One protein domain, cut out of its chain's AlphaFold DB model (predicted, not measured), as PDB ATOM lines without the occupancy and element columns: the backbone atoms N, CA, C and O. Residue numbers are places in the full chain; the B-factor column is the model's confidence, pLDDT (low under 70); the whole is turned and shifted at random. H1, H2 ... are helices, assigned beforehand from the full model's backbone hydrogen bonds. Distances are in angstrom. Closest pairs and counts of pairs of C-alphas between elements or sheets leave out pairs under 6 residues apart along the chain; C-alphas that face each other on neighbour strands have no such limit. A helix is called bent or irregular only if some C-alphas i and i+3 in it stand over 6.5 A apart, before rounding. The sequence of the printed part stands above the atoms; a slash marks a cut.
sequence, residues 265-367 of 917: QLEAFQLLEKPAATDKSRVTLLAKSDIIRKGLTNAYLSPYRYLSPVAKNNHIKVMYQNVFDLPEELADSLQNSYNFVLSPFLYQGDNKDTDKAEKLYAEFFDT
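Overview. This is residues 265 to 367 of the 917 residues of the protein "TIGR02921 family PEP-CTERM protein" of Kamptonema sp. SIO1D9 (UniProt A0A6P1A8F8). This is a long rod of two helical lobes: at one end the longest helix, H6, folds back along H5 as a hairpin, and at the other H1 and H7 pack on H3. Two chain stretches, residues 308 to 309 and 346 to 347, pair in parallel between the lobes, near little H4; beyond H3, residues 277 to 283, of which 279 to 283 belong to H2, stick out. The 103 printed residues hold seven named helices, H1 to H7 in order, and no named strand: all helix, loose, with a radius of gyration of the C-alphas of 17.8 A and spans of 59 by 24 by 19 A.

Arrangement. Start at H6, residues 328 to 345, which has a kink of 36 degrees near residue 339 and is irregular, with C-alphas 341 and 344 7.8 A apart. It touches H5, residues 315 to 324, closest at C-alphas Lys 317 and Ala 331, 4.8 A, at a steep tilt of 38 degrees, opposite ways. H3, residues 289 to 300, touches H7, residues 353 to 365, closest at C-alphas Tyr 300 and Thr 354, 4.2 A, and H1, residues 265 to 271, closest at C-alphas Gln 265 and Gly 295, 3.5 A. H2, residues 279 to 287, and H3 meet only through their link. H4, residues 302 to 305, too short for an O i to N i+4 pair, is only just apart from H6, at 8.1 A. Every such pair is within hydrogen-bond range in H1, H2, H3, H5 and H7, and 12 of 14 in H6.

Along the chain. Find C-alpha 328 at (136.646, 103.470, 91.530); H6 runs 24.6 A to C-alpha 345 at (113.768, 95.479, 95.675). H7 spans 17.0 A, H3 16.1 A and H5 14.0 A.

Size, cuts and confidence. Look to the C-alphas of Asp 279 and Phe 324 for the two farthest apart, 59.3 A. The printed part has no cut and no long link, and no printed residue is under 70 in pLDDT.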
ATOM      1  N   GLN A 265     111.152 100.417 108.864       96.12
ATOM      2  CA  GLN A 265     112.214 100.222 109.855       96.12
ATOM      3  C   GLN A 265     112.982 101.502 110.171       96.12
ATOM      4  O   GLN A 265     113.475 101.644 111.283       96.12
ATOM      5  N   LEU A 266     113.064 102.445 109.226       94.94
ATOM      6  CA  LEU A 266     113.790 103.696 109.437       94.94
ATOM      7  C   LEU A 266     113.121 104.535 110.532       94.94
ATOM      8  O   LEU A 266     113.799 104.997 111.447       94.94
ATOM      9  N   GLU A 267     111.789 104.663 110.490       95.81
ATOM     10  CA  GLU A 267     111.040 105.346 111.552       95.81
ATOM     11  C   GLU A 267     111.106 104.549 112.861       95.81
ATOM     12  O   GLU A 267     111.318 105.139 113.916       95.81
ATOM     13  N   ALA A 268     110.981 103.218 112.818       97.00
ATOM     14  CA  ALA A 268     111.051 102.392 114.027       97.00
ATOM     15  C   ALA A 268     112.405 102.521 114.748       97.00
ATOM     16  O   ALA A 268     112.433 102.742 115.958       97.00
ATOM     17  N   PHE A 269     113.519 102.451 114.016       96.81
ATOM     18  CA  PHE A 269     114.854 102.647 114.582       96.81
ATOM     19  C   PHE A 269     115.061 104.065 115.106       96.81
ATOM     20  O   PHE A 269     115.691 104.222 116.144       96.81
ATOM     21  N   GLN A 270     114.507 105.081 114.441       95.81
ATOM     22  CA  GLN A 270     114.570 106.457 114.927       95.81
ATOM     23  C   GLN A 270     113.755 106.650 116.217       95.81
ATOM     24  O   GLN A 270     114.200 107.330 117.139       95.81
ATOM     25  N   LEU A 271     112.565 106.048 116.306       95.75
ATOM     26  CA  LEU A 271     111.707 106.121 117.494       95.75
ATOM     27  C   LEU A 271     112.332 105.435 118.714       95.75
ATOM     28  O   LEU A 271     112.084 105.874 119.836       95.75
ATOM     29  N   LEU A 272     113.119 104.381 118.493       95.19
ATOM     30  CA  LEU A 272     113.757 103.579 119.541       95.19
ATOM     31  C   LEU A 272     115.248 103.888 119.738       95.19
ATOM     32  O   LEU A 272     115.912 103.210 120.511       95.19
ATOM     33  N   GLU A 273     115.790 104.909 119.068       92.62
ATOM     34  CA  GLU A 273     117.213 105.261 119.164       92.62
ATOM     35  C   GLU A 273     117.623 105.633 120.598       92.62
ATOM     36  O   GLU A 273     118.762 105.401 121.005       92.62
ATOM     37  N   LYS A 274     116.695 106.215 121.369       89.31
ATOM     38  CA  LYS A 274     116.919 106.622 122.760       89.31
ATOM     39  C   LYS A 274     115.854 106.023 123.682       89.31
ATOM     40  O   LYS A 274     114.667 106.138 123.366       89.31
ATOM     41  N   PRO A 275     116.245 105.480 124.850       88.62
ATOM     42  CA  PRO A 275     115.296 105.015 125.855       88.62
ATOM     43  C   PRO A 275     114.330 106.117 126.314       88.62
ATOM     44  O   PRO A 275     114.688 107.292 126.428       88.62
ATOM     45  N   ALA A 276     113.082 105.736 126.588       91.19
ATOM     46  CA  ALA A 276     112.013 106.668 126.926       91.19
ATOM     47  C   ALA A 276     112.047 107.072 128.407       91.19
ATOM     48  O   ALA A 276     111.643 106.301 129.281       91.19
ATOM     49  N   ALA A 277     112.459 108.316 128.673       88.31
ATOM     50  CA  ALA A 277     112.709 108.797 130.033       88.31
ATOM     51  C   ALA A 277     111.488 109.322 130.808       88.31
ATOM     52  O   ALA A 277     111.549 109.519 132.018       88.31
ATOM     53  N   THR A 278     110.360 109.571 130.136       89.75
ATOM     54  CA  THR A 278     109.143 110.109 130.777       89.75
ATOM     55  C   THR A 278     107.910 109.286 130.429       89.75
ATOM     56  O   THR A 278     107.808 108.754 129.320       89.75
ATOM     57  N   ASP A 279     106.909 109.261 131.313       88.88
ATOM     58  CA  ASP A 279     105.650 108.547 131.051       88.88
ATOM     59  C   ASP A 279     104.937 109.081 129.799       88.88
ATOM     60  O   ASP A 279     104.420 108.309 128.995       88.88
ATOM     61  N   LYS A 280     105.014 110.394 129.537       91.75
ATOM     62  CA  LYS A 280     104.488 110.989 128.298       91.75
ATOM     63  C   LYS A 280     105.183 110.432 127.049       91.75
ATOM     64  O   LYS A 280     104.509 110.130 126.062       91.75
ATOM     65  N   SER A 281     106.512 110.285 127.076       92.38
ATOM     66  CA  SER A 281     107.255 109.675 125.961       92.38
ATOM     67  C   SER A 281     106.923 108.191 125.787       92.38
ATOM     68  O   SER A 281     106.689 107.761 124.661       92.38
ATOM     69  N   ARG A 282     106.779 107.438 126.888       94.19
ATOM     70  CA  ARG A 282     106.380 106.023 126.872       94.19
ATOM     71  C   ARG A 282     104.994 105.839 126.260       94.19
ATOM     72  O   ARG A 282     104.846 105.065 125.322       94.19
ATOM     73  N   VAL A 283     104.000 106.620 126.693       94.00
ATOM     74  CA  VAL A 283     102.644 106.612 126.111       94.00
ATOM     75  C   VAL A 283     102.668 106.967 124.620       94.00
ATOM     76  O   VAL A 283     101.961 106.346 123.828       94.00
ATOM     77  N   THR A 284     103.513 107.919 124.212       94.69
ATOM     78  CA  THR A 284     103.662 108.299 122.796       94.69
ATOM     79  C   THR A 284     104.221 107.148 121.956       94.69
ATOM     80  O   THR A 284     103.702 106.874 120.874       94.69
ATOM     81  N   LEU A 285     105.244 106.442 122.448       96.00
ATOM     82  CA  LEU A 285     105.800 105.273 121.760       96.00
ATOM     83  C   LEU A 285     104.811 104.104 121.738       96.00
ATOM     84  O   LEU A 285     104.637 103.473 120.698       96.00
ATOM     85  N   LEU A 286     104.093 103.862 122.838       95.38
ATOM     86  CA  LEU A 286     103.039 102.848 122.898       95.38
ATOM     87  C   LEU A 286     101.924 103.130 121.882       95.38
ATOM     88  O   LEU A 286     101.470 102.200 121.216       95.38
ATOM     89  N   ALA A 287     101.536 104.393 121.686       96.38
ATOM     90  CA  ALA A 287     100.578 104.783 120.647       96.38
ATOM     91  C   ALA A 287     101.099 104.522 119.219       96.38
ATOM     92  O   ALA A 287     100.307 104.321 118.302       96.38
ATOM     93  N   LYS A 288     102.425 104.475 119.030       97.00
ATOM     94  CA  LYS A 288     103.097 104.123 117.770       97.00
ATOM     95  C   LYS A 288     103.505 102.645 117.675       97.00
ATOM     96  O   LYS A 288     104.279 102.287 116.786       97.00
ATOM     97  N   SER A 289     102.970 101.775 118.536       96.56
ATOM     98  CA  SER A 289     103.345 100.351 118.574       96.56
ATOM     99  C   SER A 289     103.239  99.655 117.219       96.56
ATOM    100  O   SER A 289     104.125  98.882 116.883       96.56
ATOM    101  N   ASP A 290     102.213  99.948 116.418       96.88
ATOM    102  CA  ASP A 290     102.038  99.307 115.107       96.88
ATOM    103  C   ASP A 290     103.119  99.712 114.097       96.88
ATOM    104  O   ASP A 290     103.534  98.898 113.273       96.88
ATOM    105  N   ILE A 291     103.592 100.961 114.160       96.44
ATOM    106  CA  ILE A 291     104.678 101.459 113.304       96.44
ATOM    107  C   ILE A 291     105.981 100.767 113.698       96.44
ATOM    108  O   ILE A 291     106.673 100.220 112.840       96.44
ATOM    109  N   ILE A 292     106.269 100.732 115.003       97.81
ATOM    110  CA  ILE A 292     107.460 100.079 115.556       97.81
ATOM    111  C   ILE A 292     107.449  98.587 115.207       97.81
ATOM    112  O   ILE A 292     108.419  98.084 114.648       97.81
ATOM    113  N   ARG A 293     106.321  97.900 115.430       97.75
ATOM    114  CA  ARG A 293     106.130  96.488 115.080       97.75
ATOM    115  C   ARG A 293     106.436  96.233 113.611       97.75
ATOM    116  O   ARG A 293     107.273  95.388 113.301       97.75
ATOM    117  N   LYS A 294     105.794  96.973 112.700       96.44
ATOM    118  CA  LYS A 294     105.994  96.816 111.250       96.44
ATOM    119  C   LYS A 294     107.440  97.073 110.843       96.44
ATOM    120  O   LYS A 294     107.965  96.336 110.014       96.44
ATOM    121  N   GLY A 295     108.078  98.092 111.417       97.19
ATOM    122  CA  GLY A 295     109.462  98.436 111.119       97.19
ATOM    123  C   GLY A 295     110.451  97.368 111.571       97.19
ATOM    124  O   GLY A 295     111.226  96.879 110.752       97.19
ATOM    125  N   LEU A 296     110.382  96.947 112.835       98.06
ATOM    126  CA  LEU A 296     111.272  95.914 113.376       98.06
ATOM    127  C   LEU A 296     111.058  94.561 112.682       98.06
ATOM    128  O   LEU A 296     112.022  93.919 112.282       98.06
ATOM    129  N   THR A 297     109.805  94.181 112.420       97.25
ATOM    130  CA  THR A 297     109.486  92.958 111.660       97.25
ATOM    131  C   THR A 297     110.035  93.021 110.234       97.25
ATOM    132  O   THR A 297     110.538  92.027 109.719       97.25
ATOM    133  N   ASN A 298     109.977  94.188 109.581       96.69
ATOM    134  CA  ASN A 298     110.539  94.362 108.242       96.69
ATOM    135  C   ASN A 298     112.066  94.252 108.212       96.69
ATOM    136  O   ASN A 298     112.602  93.653 107.284       96.69
ATOM    137  N   ALA A 299     112.751  94.811 109.209       96.62
ATOM    138  CA  ALA A 299     114.200  94.685 109.340       96.62
ATOM    139  C   ALA A 299     114.618  93.235 109.633       96.62
ATOM    140  O   ALA A 299     115.510  92.713 108.965       96.62
ATOM    141  N   TYR A 300     113.920  92.561 110.552       95.38
ATOM    142  CA  TYR A 300     114.173  91.161 110.897       95.38
ATOM    143  C   TYR A 300     113.962  90.212 109.707       95.38
ATOM    144  O   TYR A 300     114.795  89.356 109.425       95.38
ATOM    145  N   LEU A 301     112.881  90.407 108.948       94.88
ATOM    146  CA  LEU A 301     112.567  89.604 107.762       94.88
ATOM    147  C   LEU A 301     113.200  90.150 106.473       94.88
ATOM    148  O   LEU A 301     112.860  89.696 105.378       94.88
ATOM    149  N   SER A 302     114.128  91.107 106.571       94.62
ATOM    150  CA  SER A 302     114.728  91.738 105.394       94.62
ATOM    151  C   SER A 302     115.397  90.756 104.418       94.62
ATOM    152  O   SER A 302     115.205  90.952 103.213       94.62
ATOM    153  N   PRO A 303     116.066  89.660 104.851       91.25
ATOM    154  CA  PRO A 303     116.627  88.680 103.917       91.25
ATOM    155  C   PRO A 303     115.561  87.957 103.078       91.25
ATOM    156  O   PRO A 303     115.844  87.529 101.964       91.25
ATOM    157  N   TYR A 304     114.333  87.830 103.590       90.75
ATOM    158  CA  TYR A 304     113.227  87.139 102.917       90.75
ATOM    159  C   TYR A 304     112.383  88.068 102.032       90.75
ATOM    160  O   TYR A 304     111.650  87.593 101.169       90.75
ATOM    161  N   ARG A 305     112.467  89.389 102.235       93.19
ATOM    162  CA  ARG A 305     111.626  90.393 101.551       93.19
ATOM    163  C   ARG A 305     112.350  91.188 100.473       93.19
ATOM    164  O   ARG A 305     111.716  91.760  99.588       93.19
ATOM    165  N   TYR A 306     113.673  91.265 100.565       94.06
ATOM    166  CA  TYR A 306     114.505  92.075  99.684       94.06
ATOM    167  C   TYR A 306     115.613  91.227  99.069       94.06
ATOM    168  O   TYR A 306     116.098  90.281  99.678       94.06
ATOM    169  N   LEU A 307     116.050  91.596  97.864       90.81
ATOM    170  CA  LEU A 307     117.108  90.863  97.162       90.81
ATOM    171  C   LEU A 307     118.475  91.048  97.817       90.81
ATOM    172  O   LEU A 307     119.308  90.154  97.787       90.81
ATOM    173  N   SER A 308     118.732  92.238  98.359       90.81
ATOM    174  CA  SER A 308     119.960  92.552  99.081       90.81
ATOM    175  C   SER A 308     119.782  93.835  99.892       90.81
ATOM    176  O   SER A 308     119.062  94.742  99.458       90.81
ATOM    177  N   PRO A 309     120.502  93.987 101.015       93.19
ATOM    178  CA  PRO A 309     120.790  95.296 101.580       93.19
ATOM    179  C   PRO A 309     121.582  96.155 100.591       93.19
ATOM    180  O   PRO A 309     122.481  95.650  99.907       93.19
ATOM    181  N   VAL A 310     121.288  97.457 100.547       91.12
ATOM    182  CA  VAL A 310     122.034  98.429  99.728       91.12
ATOM    183  C   VAL A 310     123.527  98.394 100.070       91.12
ATOM    184  O   VAL A 310     124.352  98.426  99.163       91.12
ATOM    185  N   ALA A 311     123.878  98.235 101.352       86.88
ATOM    186  CA  ALA A 311     125.265  98.218 101.823       86.88
ATOM    187  C   ALA A 311     126.116  97.051 101.280       86.88
ATOM    188  O   ALA A 311     127.338  97.163 101.236       86.88
ATOM    189  N   LYS A 312     125.495  95.936 100.864       85.50
ATOM    190  CA  LYS A 312     126.196  94.760 100.307       85.50
ATOM    191  C   LYS A 312     126.079  94.613  98.792       85.50
ATOM    192  O   LYS A 312     126.775  93.784  98.216       85.50
ATOM    193  N   ASN A 313     125.216  95.392  98.147       85.94
ATOM    194  CA  ASN A 313     125.038  95.346  96.702       85.94
ATOM    195  C   ASN A 313     126.190  96.096  96.013       85.94
ATOM    196  O   ASN A 313     126.183  97.326  95.939       85.94
ATOM    197  N   ASN A 314     127.185  95.346  95.539       86.25
ATOM    198  CA  ASN A 314     128.400  95.875  94.912       86.25
ATOM    199  C   ASN A 314     128.793  95.155  93.607       86.25
ATOM    200  O   ASN A 314     129.855  95.426  93.044       86.25
ATOM    201  N   HIS A 315     127.970  94.231  93.107       83.75
ATOM    202  CA  HIS A 315     128.326  93.403  91.955       83.75
ATOM    203  C   HIS A 315     128.414  94.195  90.646       83.75
ATOM    204  O   HIS A 315     129.209  93.825  89.785       83.75
ATOM    205  N   ILE A 316     127.661  95.294  90.481       86.88
ATOM    206  CA  ILE A 316     127.760  96.153  89.287       86.88
ATOM    207  C   ILE A 316     129.099  96.890  89.276       86.88
ATOM    208  O   ILE A 316     129.771  96.895  88.244       86.88
ATOM    209  N   LYS A 317     129.530  97.433  90.424       88.00
ATOM    210  CA  LYS A 317     130.872  98.021  90.581       88.00
ATOM    211  C   LYS A 317     131.942  97.029  90.121       88.00
ATOM    212  O   LYS A 317     132.718  97.333  89.216       88.00
ATOM    213  N   VAL A 318     131.921  95.820  90.686       85.31
ATOM    214  CA  VAL A 318     132.895  94.757  90.389       85.31
ATOM    215  C   VAL A 318     132.854  94.349  88.915       85.31
ATOM    216  O   VAL A 318     133.897  94.202  88.283       85.31
ATOM    217  N   MET A 319     131.664  94.202  88.330       81.69
ATOM    218  CA  MET A 319     131.507  93.807  86.930       81.69
ATOM    219  C   MET A 319     132.117  94.837  85.970       81.69
ATOM    220  O   MET A 319     132.847  94.465  85.053       81.69
ATOM    221  N   TYR A 320     131.854  96.127  86.185       87.00
ATOM    222  CA  TYR A 320     132.392  97.184  85.328       87.00
ATOM    223  C   TYR A 320     133.892  97.415  85.533       87.00
ATOM    224  O   TYR A 320     134.588  97.702  84.559       87.00
ATOM    225  N   GLN A 321     134.402  97.246  86.756       88.12
ATOM    226  CA  GLN A 321     135.843  97.264  87.020       88.12
ATOM    227  C   GLN A 321     136.549  96.114  86.295       88.12
ATOM    228  O   GLN A 321     137.502  96.355  85.570       88.12
ATOM    229  N   ASN A 322     136.031  94.889  86.400       83.19
ATOM    230  CA  ASN A 322     136.658  93.713  85.788       83.19
ATOM    231  C   ASN A 322     136.624  93.719  84.253       83.19
ATOM    232  O   ASN A 322     137.498  93.132  83.622       83.19
ATOM    233  N   VAL A 323     135.585  94.302  83.643       85.19
ATOM    234  CA  VAL A 323     135.430  94.303  82.179       85.19
ATOM    235  C   VAL A 323     136.093  95.518  81.533       85.19
ATOM    236  O   VAL A 323     136.650  95.384  80.449       85.19
ATOM    237  N   PHE A 324     136.025  96.701  82.143       89.38
ATOM    238  CA  PHE A 324     136.455  97.953  81.504       89.38
ATOM    239  C   PHE A 324     137.591  98.676  82.238       89.38
ATOM    240  O   PHE A 324     137.942  99.778  81.820       89.38
ATOM    241  N   ASP A 325     138.128  98.104  83.320       90.25
ATOM    242  CA  ASP A 325     139.160  98.718  84.169       90.25
ATOM    243  C   ASP A 325     138.769 100.134  84.645       90.25
ATOM    244  O   ASP A 325     139.591 101.053  84.699       90.25
ATOM    245  N   LEU A 326     137.478 100.345  84.951       91.38
ATOM    246  CA  LEU A 326     136.981 101.665  85.347       91.38
ATOM    247  C   LEU A 326     137.580 102.134  86.686       91.38
ATOM    248  O   LEU A 326     137.648 101.348  87.636       91.38
ATOM    249  N   PRO A 327     137.902 103.439  86.815       94.69
ATOM    250  CA  PRO A 327     138.231 104.057  88.094       94.69
ATOM    251  C   PRO A 327     137.134 103.847  89.141       94.69
ATOM    252  O   PRO A 327     135.943 103.829  88.818       94.69
ATOM    253  N   GLU A 328     137.541 103.759  90.408       91.81
ATOM    254  CA  GLU A 328     136.646 103.470  91.530       91.81
ATOM    255  C   GLU A 328     135.472 104.456  91.641       91.81
ATOM    256  O   GLU A 328     134.328 104.020  91.734       91.81
ATOM    257  N   GLU A 329     135.719 105.762  91.498       94.06
ATOM    258  CA  GLU A 329     134.671 106.793  91.570       94.06
ATOM    259  C   GLU A 329     133.566 106.608  90.513       94.06
ATOM    260  O   GLU A 329     132.377 106.780  90.797       94.06
ATOM    261  N   LEU A 330     133.939 106.236  89.282       93.12
ATOM    262  CA  LEU A 330     132.979 106.000  88.200       93.12
ATOM    263  C   LEU A 330     132.198 104.705  88.426       93.12
ATOM    264  O   LEU A 330     130.988 104.666  88.192       93.12
ATOM    265  N   ALA A 331     132.872 103.660  88.904       91.25
ATOM    266  CA  ALA A 331     132.231 102.393  89.232       91.25
ATOM    267  C   ALA A 331     131.234 102.548  90.401       91.25
ATOM    268  O   ALA A 331     130.126 102.012  90.332       91.25
ATOM    269  N   ASP A 332     131.567 103.352  91.415       92.44
ATOM    270  CA  ASP A 332     130.669 103.684  92.528       92.44
ATOM    271  C   ASP A 332     129.473 104.530  92.074       92.44
ATOM    272  O   ASP A 332     128.337 104.277  92.476       92.44
ATOM    273  N   SER A 333     129.686 105.503  91.182       95.00
ATOM    274  CA  SER A 333     128.594 106.291  90.594       95.00
ATOM    275  C   SER A 333     127.598 105.412  89.820       95.00
ATOM    276  O   SER A 333     126.377 105.560  89.969       95.00
ATOM    277  N   LEU A 334     128.103 104.445  89.045       93.81
ATOM    278  CA  LEU A 334     127.276 103.464  88.337       93.81
ATOM    279  C   LEU A 334     126.519 102.551  89.308       93.81
ATOM    280  O   LEU A 334     125.317 102.351  89.130       93.81
ATOM    281  N   GLN A 335     127.179 102.053  90.357       93.81
ATOM    282  CA  GLN A 335     126.539 101.235  91.391       93.81
ATOM    283  C   GLN A 335     125.435 102.004  92.130       93.81
ATOM    284  O   GLN A 335     124.347 101.473  92.333       93.81
ATOM    285  N   ASN A 336     125.665 103.268  92.486       95.06
ATOM    286  CA  ASN A 336     124.665 104.105  93.152       95.06
ATOM    287  C   ASN A 336     123.461 104.389  92.248       95.06
ATOM    288  O   ASN A 336     122.314 104.332  92.696       95.06
ATOM    289  N   SER A 337     123.707 104.625  90.957       95.44
ATOM    290  CA  SER A 337     122.646 104.774  89.958       95.44
ATOM    291  C   SER A 337     121.826 103.489  89.822       95.44
ATOM    292  O   SER A 337     120.596 103.536  89.813       95.44
ATOM    293  N   TYR A 338     122.492 102.332  89.786       94.38
ATOM    294  CA  TYR A 338     121.832 101.029  89.785       94.38
ATOM    295  C   TYR A 338     120.986 100.813  91.050       94.38
ATOM    296  O   TYR A 338     119.814 100.451  90.950       94.38
ATOM    297  N   ASN A 339     121.539 101.112  92.228       94.62
ATOM    298  CA  ASN A 339     120.844 100.995  93.513       94.62
ATOM    299  C   ASN A 339     119.596 101.884  93.574       94.62
ATOM    300  O   ASN A 339     118.569 101.459  94.099       94.62
ATOM    301  N   PHE A 340     119.648 103.090  93.000       93.62
ATOM    302  CA  PHE A 340     118.487 103.974  92.917       93.62
ATOM    303  C   PHE A 340     117.356 103.350  92.086       93.62
ATOM    304  O   PHE A 340     116.214 103.279  92.550       93.62
ATOM    305  N   VAL A 341     117.672 102.833  90.891       93.50
ATOM    306  CA  VAL A 341     116.681 102.185  90.013       93.50
ATOM    307  C   VAL A 341     116.131 100.898  90.641       93.50
ATOM    308  O   VAL A 341     114.933 100.624  90.538       93.50
ATOM    309  N   LEU A 342     116.974 100.125  91.331       94.12
ATOM    310  CA  LEU A 342     116.590  98.866  91.973       94.12
ATOM    311  C   LEU A 342     116.003  99.038  93.386       94.12
ATOM    312  O   LEU A 342     115.631  98.049  94.013       94.12
ATOM    313  N   SER A 343     115.877 100.269  93.891       94.00
ATOM    314  CA  SER A 343     115.434 100.536  95.267       94.00
ATOM    315  C   SER A 343     114.128  99.845  95.705       94.00
ATOM    316  O   SER A 343     114.098  99.414  96.857       94.00
ATOM    317  N   PRO A 344     113.106  99.604  94.845       95.50
ATOM    318  CA  PRO A 344     111.910  98.839  95.232       95.50
ATOM    319  C   PRO A 344     112.176  97.397  95.695       95.50
ATOM    320  O   PRO A 344     111.315  96.787  96.330       95.50
ATOM    321  N   PHE A 345     113.345  96.846  95.358       95.00
ATOM    322  CA  PHE A 345     113.768  95.479  95.675       95.00
ATOM    323  C   PHE A 345     114.942  95.423  96.663       95.00
ATOM    324  O   PHE A 345     115.369  94.329  97.037       95.00
ATOM    325  N   LEU A 346     115.482  96.575  97.075       95.19
ATOM    326  CA  LEU A 346     116.640  96.665  97.960       95.19
ATOM    327  C   LEU A 346     116.233  97.102  99.361       95.19
ATOM    328  O   LEU A 346     115.425  98.012  99.533       95.19
ATOM    329  N   TYR A 347     116.839  96.485 100.369       96.25
ATOM    330  CA  TYR A 347     116.652  96.877 101.760       96.25
ATOM    331  C   TYR A 347     117.543  98.080 102.100       96.25
ATOM    332  O   TYR A 347     118.755  98.055 101.863       96.25
ATOM    333  N   GLN A 348     116.953  99.138 102.659       94.69
ATOM    334  CA  GLN A 348     117.685 100.323 103.112       94.69
ATOM    335  C   GLN A 348     118.274 100.071 104.506       94.69
ATOM    336  O   GLN A 348     117.639 100.381 105.512       94.69
ATOM    337  N   GLY A 349     119.477  99.491 104.546       91.25
ATOM    338  CA  GLY A 349     120.199  99.164 105.778       91.25
ATOM    339  C   GLY A 349     121.318  98.139 105.558       91.25
ATOM    340  O   GLY A 349     121.847  98.017 104.447       91.25
ATOM    341  N   ASP A 350     121.659  97.395 106.613       89.19
ATOM    342  CA  ASP A 350     122.638  96.292 106.608       89.19
ATOM    343  C   ASP A 350     122.054  95.029 107.274       89.19
ATOM    344  O   ASP A 350     121.041  95.071 107.956       89.19
ATOM    345  N   ASN A 351     122.700  93.879 107.099       82.44
ATOM    346  CA  ASN A 351     122.291  92.587 107.657       82.44
ATOM    347  C   ASN A 351     122.286  92.570 109.188       82.44
ATOM    348  O   ASN A 351     121.501  91.823 109.771       82.44
ATOM    349  N   LYS A 352     123.125  93.399 109.826       88.94
ATOM    350  CA  LYS A 352     123.134  93.590 111.286       88.94
ATOM    351  C   LYS A 352     121.822  94.173 111.812       88.94
ATOM    352  O   LYS A 352     121.538  94.052 112.999       88.94
ATOM    353  N   ASP A 353     121.009  94.774 110.940       94.12
ATOM    354  CA  ASP A 353     119.687  95.263 111.323       94.12
ATOM    355  C   ASP A 353     118.746  94.127 111.730       94.12
ATOM    356  O   ASP A 353     117.796  94.390 112.456       94.12
ATOM    357  N   THR A 354     119.017  92.881 111.320       92.31
ATOM    358  CA  THR A 354     118.268  91.699 111.779       92.31
ATOM    359  C   THR A 354     118.415  91.540 113.291       92.31
ATOM    360  O   THR A 354     117.422  91.578 114.015       92.31
ATOM    361  N   ASP A 355     119.661  91.462 113.767       91.69
ATOM    362  CA  ASP A 355     119.987  91.267 115.184       91.69
ATOM    363  C   ASP A 355     119.600  92.512 116.002       91.69
ATOM    364  O   ASP A 355     119.069  92.421 117.108       91.69
ATOM    365  N   LYS A 356     119.793  93.709 115.425       94.94
ATOM    366  CA  LYS A 356     119.343  94.970 116.027       94.94
ATOM    367  C   LYS A 356     117.822  95.013 116.182       94.94
ATOM    368  O   LYS A 356     117.333  95.456 117.217       94.94
ATOM    369  N   ALA A 357     117.074  94.607 115.157       96.19
ATOM    370  CA  ALA A 357     115.619  94.615 115.197       96.19
ATOM    371  C   ALA A 357     115.080  93.603 116.199       96.19
ATOM    372  O   ALA A 357     114.136  93.922 116.911       96.19
ATOM    373  N   GLU A 358     115.701  92.429 116.285       92.88
ATOM    374  CA  GLU A 358     115.389  91.426 117.294       92.88
ATOM    375  C   GLU A 358     115.575  91.978 118.711       92.88
ATOM    376  O   GLU A 358     114.631  91.953 119.502       92.88
ATOM    377  N   LYS A 359     116.743  92.567 119.002       92.94
ATOM    378  CA  LYS A 359     117.031  93.179 120.305       92.94
ATOM    379  C   LYS A 359     116.041  94.293 120.651       92.94
ATOM    380  O   LYS A 359     115.434  94.270 121.715       92.94
ATOM    381  N   LEU A 360     115.819  95.238 119.736       95.69
ATOM    382  CA  LEU A 360     114.873  96.338 119.952       95.69
ATOM    383  C   LEU A 360     113.423  95.850 120.085       95.69
ATOM    384  O   LEU A 360     112.621  96.482 120.773       95.69
ATOM    385  N   TYR A 361     113.065  94.744 119.423       95.94
ATOM    386  CA  TYR A 361     111.738  94.148 119.548       95.94
ATOM    387  C   TYR A 361     111.567  93.552 120.941       95.94
ATOM    388  O   TYR A 361     110.579  93.874 121.595       95.94
ATOM    389  N   ALA A 362     112.539  92.769 121.417       92.88
ATOM    390  CA  ALA A 362     112.550  92.241 122.777       92.88
ATOM    391  C   ALA A 362     112.478  93.369 123.818       92.88
ATOM    392  O   ALA A 362     111.589  93.368 124.665       92.88
ATOM    393  N   GLU A 363     113.316  94.401 123.677       93.31
ATOM    394  CA  GLU A 363     113.351  95.552 124.587       93.31
ATOM    395  C   GLU A 363     112.026  96.322 124.657       93.31
ATOM    396  O   GLU A 363     111.662  96.836 125.715       93.31
ATOM    397  N   PHE A 364     111.298  96.437 123.541       95.19
ATOM    398  CA  PHE A 364     110.078  97.243 123.464       95.19
ATOM    399  C   PHE A 364     108.783  96.445 123.663       95.19
ATOM    400  O   PHE A 364     107.802  96.996 124.175       95.19
ATOM    401  N   PHE A 365     108.729  95.193 123.204       94.00
ATOM    402  CA  PHE A 365     107.542  94.334 123.250       94.00
ATOM    403  C   PHE A 365     107.562  93.306 124.380       94.00
ATOM    404  O   PHE A 365     106.500  92.754 124.655       94.00
ATOM    405  N   ASP A 366     108.707  93.115 125.041       92.88
ATOM    406  CA  ASP A 366     108.891  92.172 126.149       92.88
ATOM    407  C   ASP A 366     108.617  90.706 125.768       92.88
ATOM    408  O   ASP A 366     108.040  89.923 126.515       92.88
ATOM    409  N   THR A 367     108.988  90.343 124.539       89.75
ATOM    410  CA  THR A 367     108.910  88.983 123.987       89.75
ATOM    411  C   THR A 367     109.859  88.878 122.795       89.75
ATOM    412  O   THR A 367     110.099  89.879 122.111       89.75
TER     413      THR A 367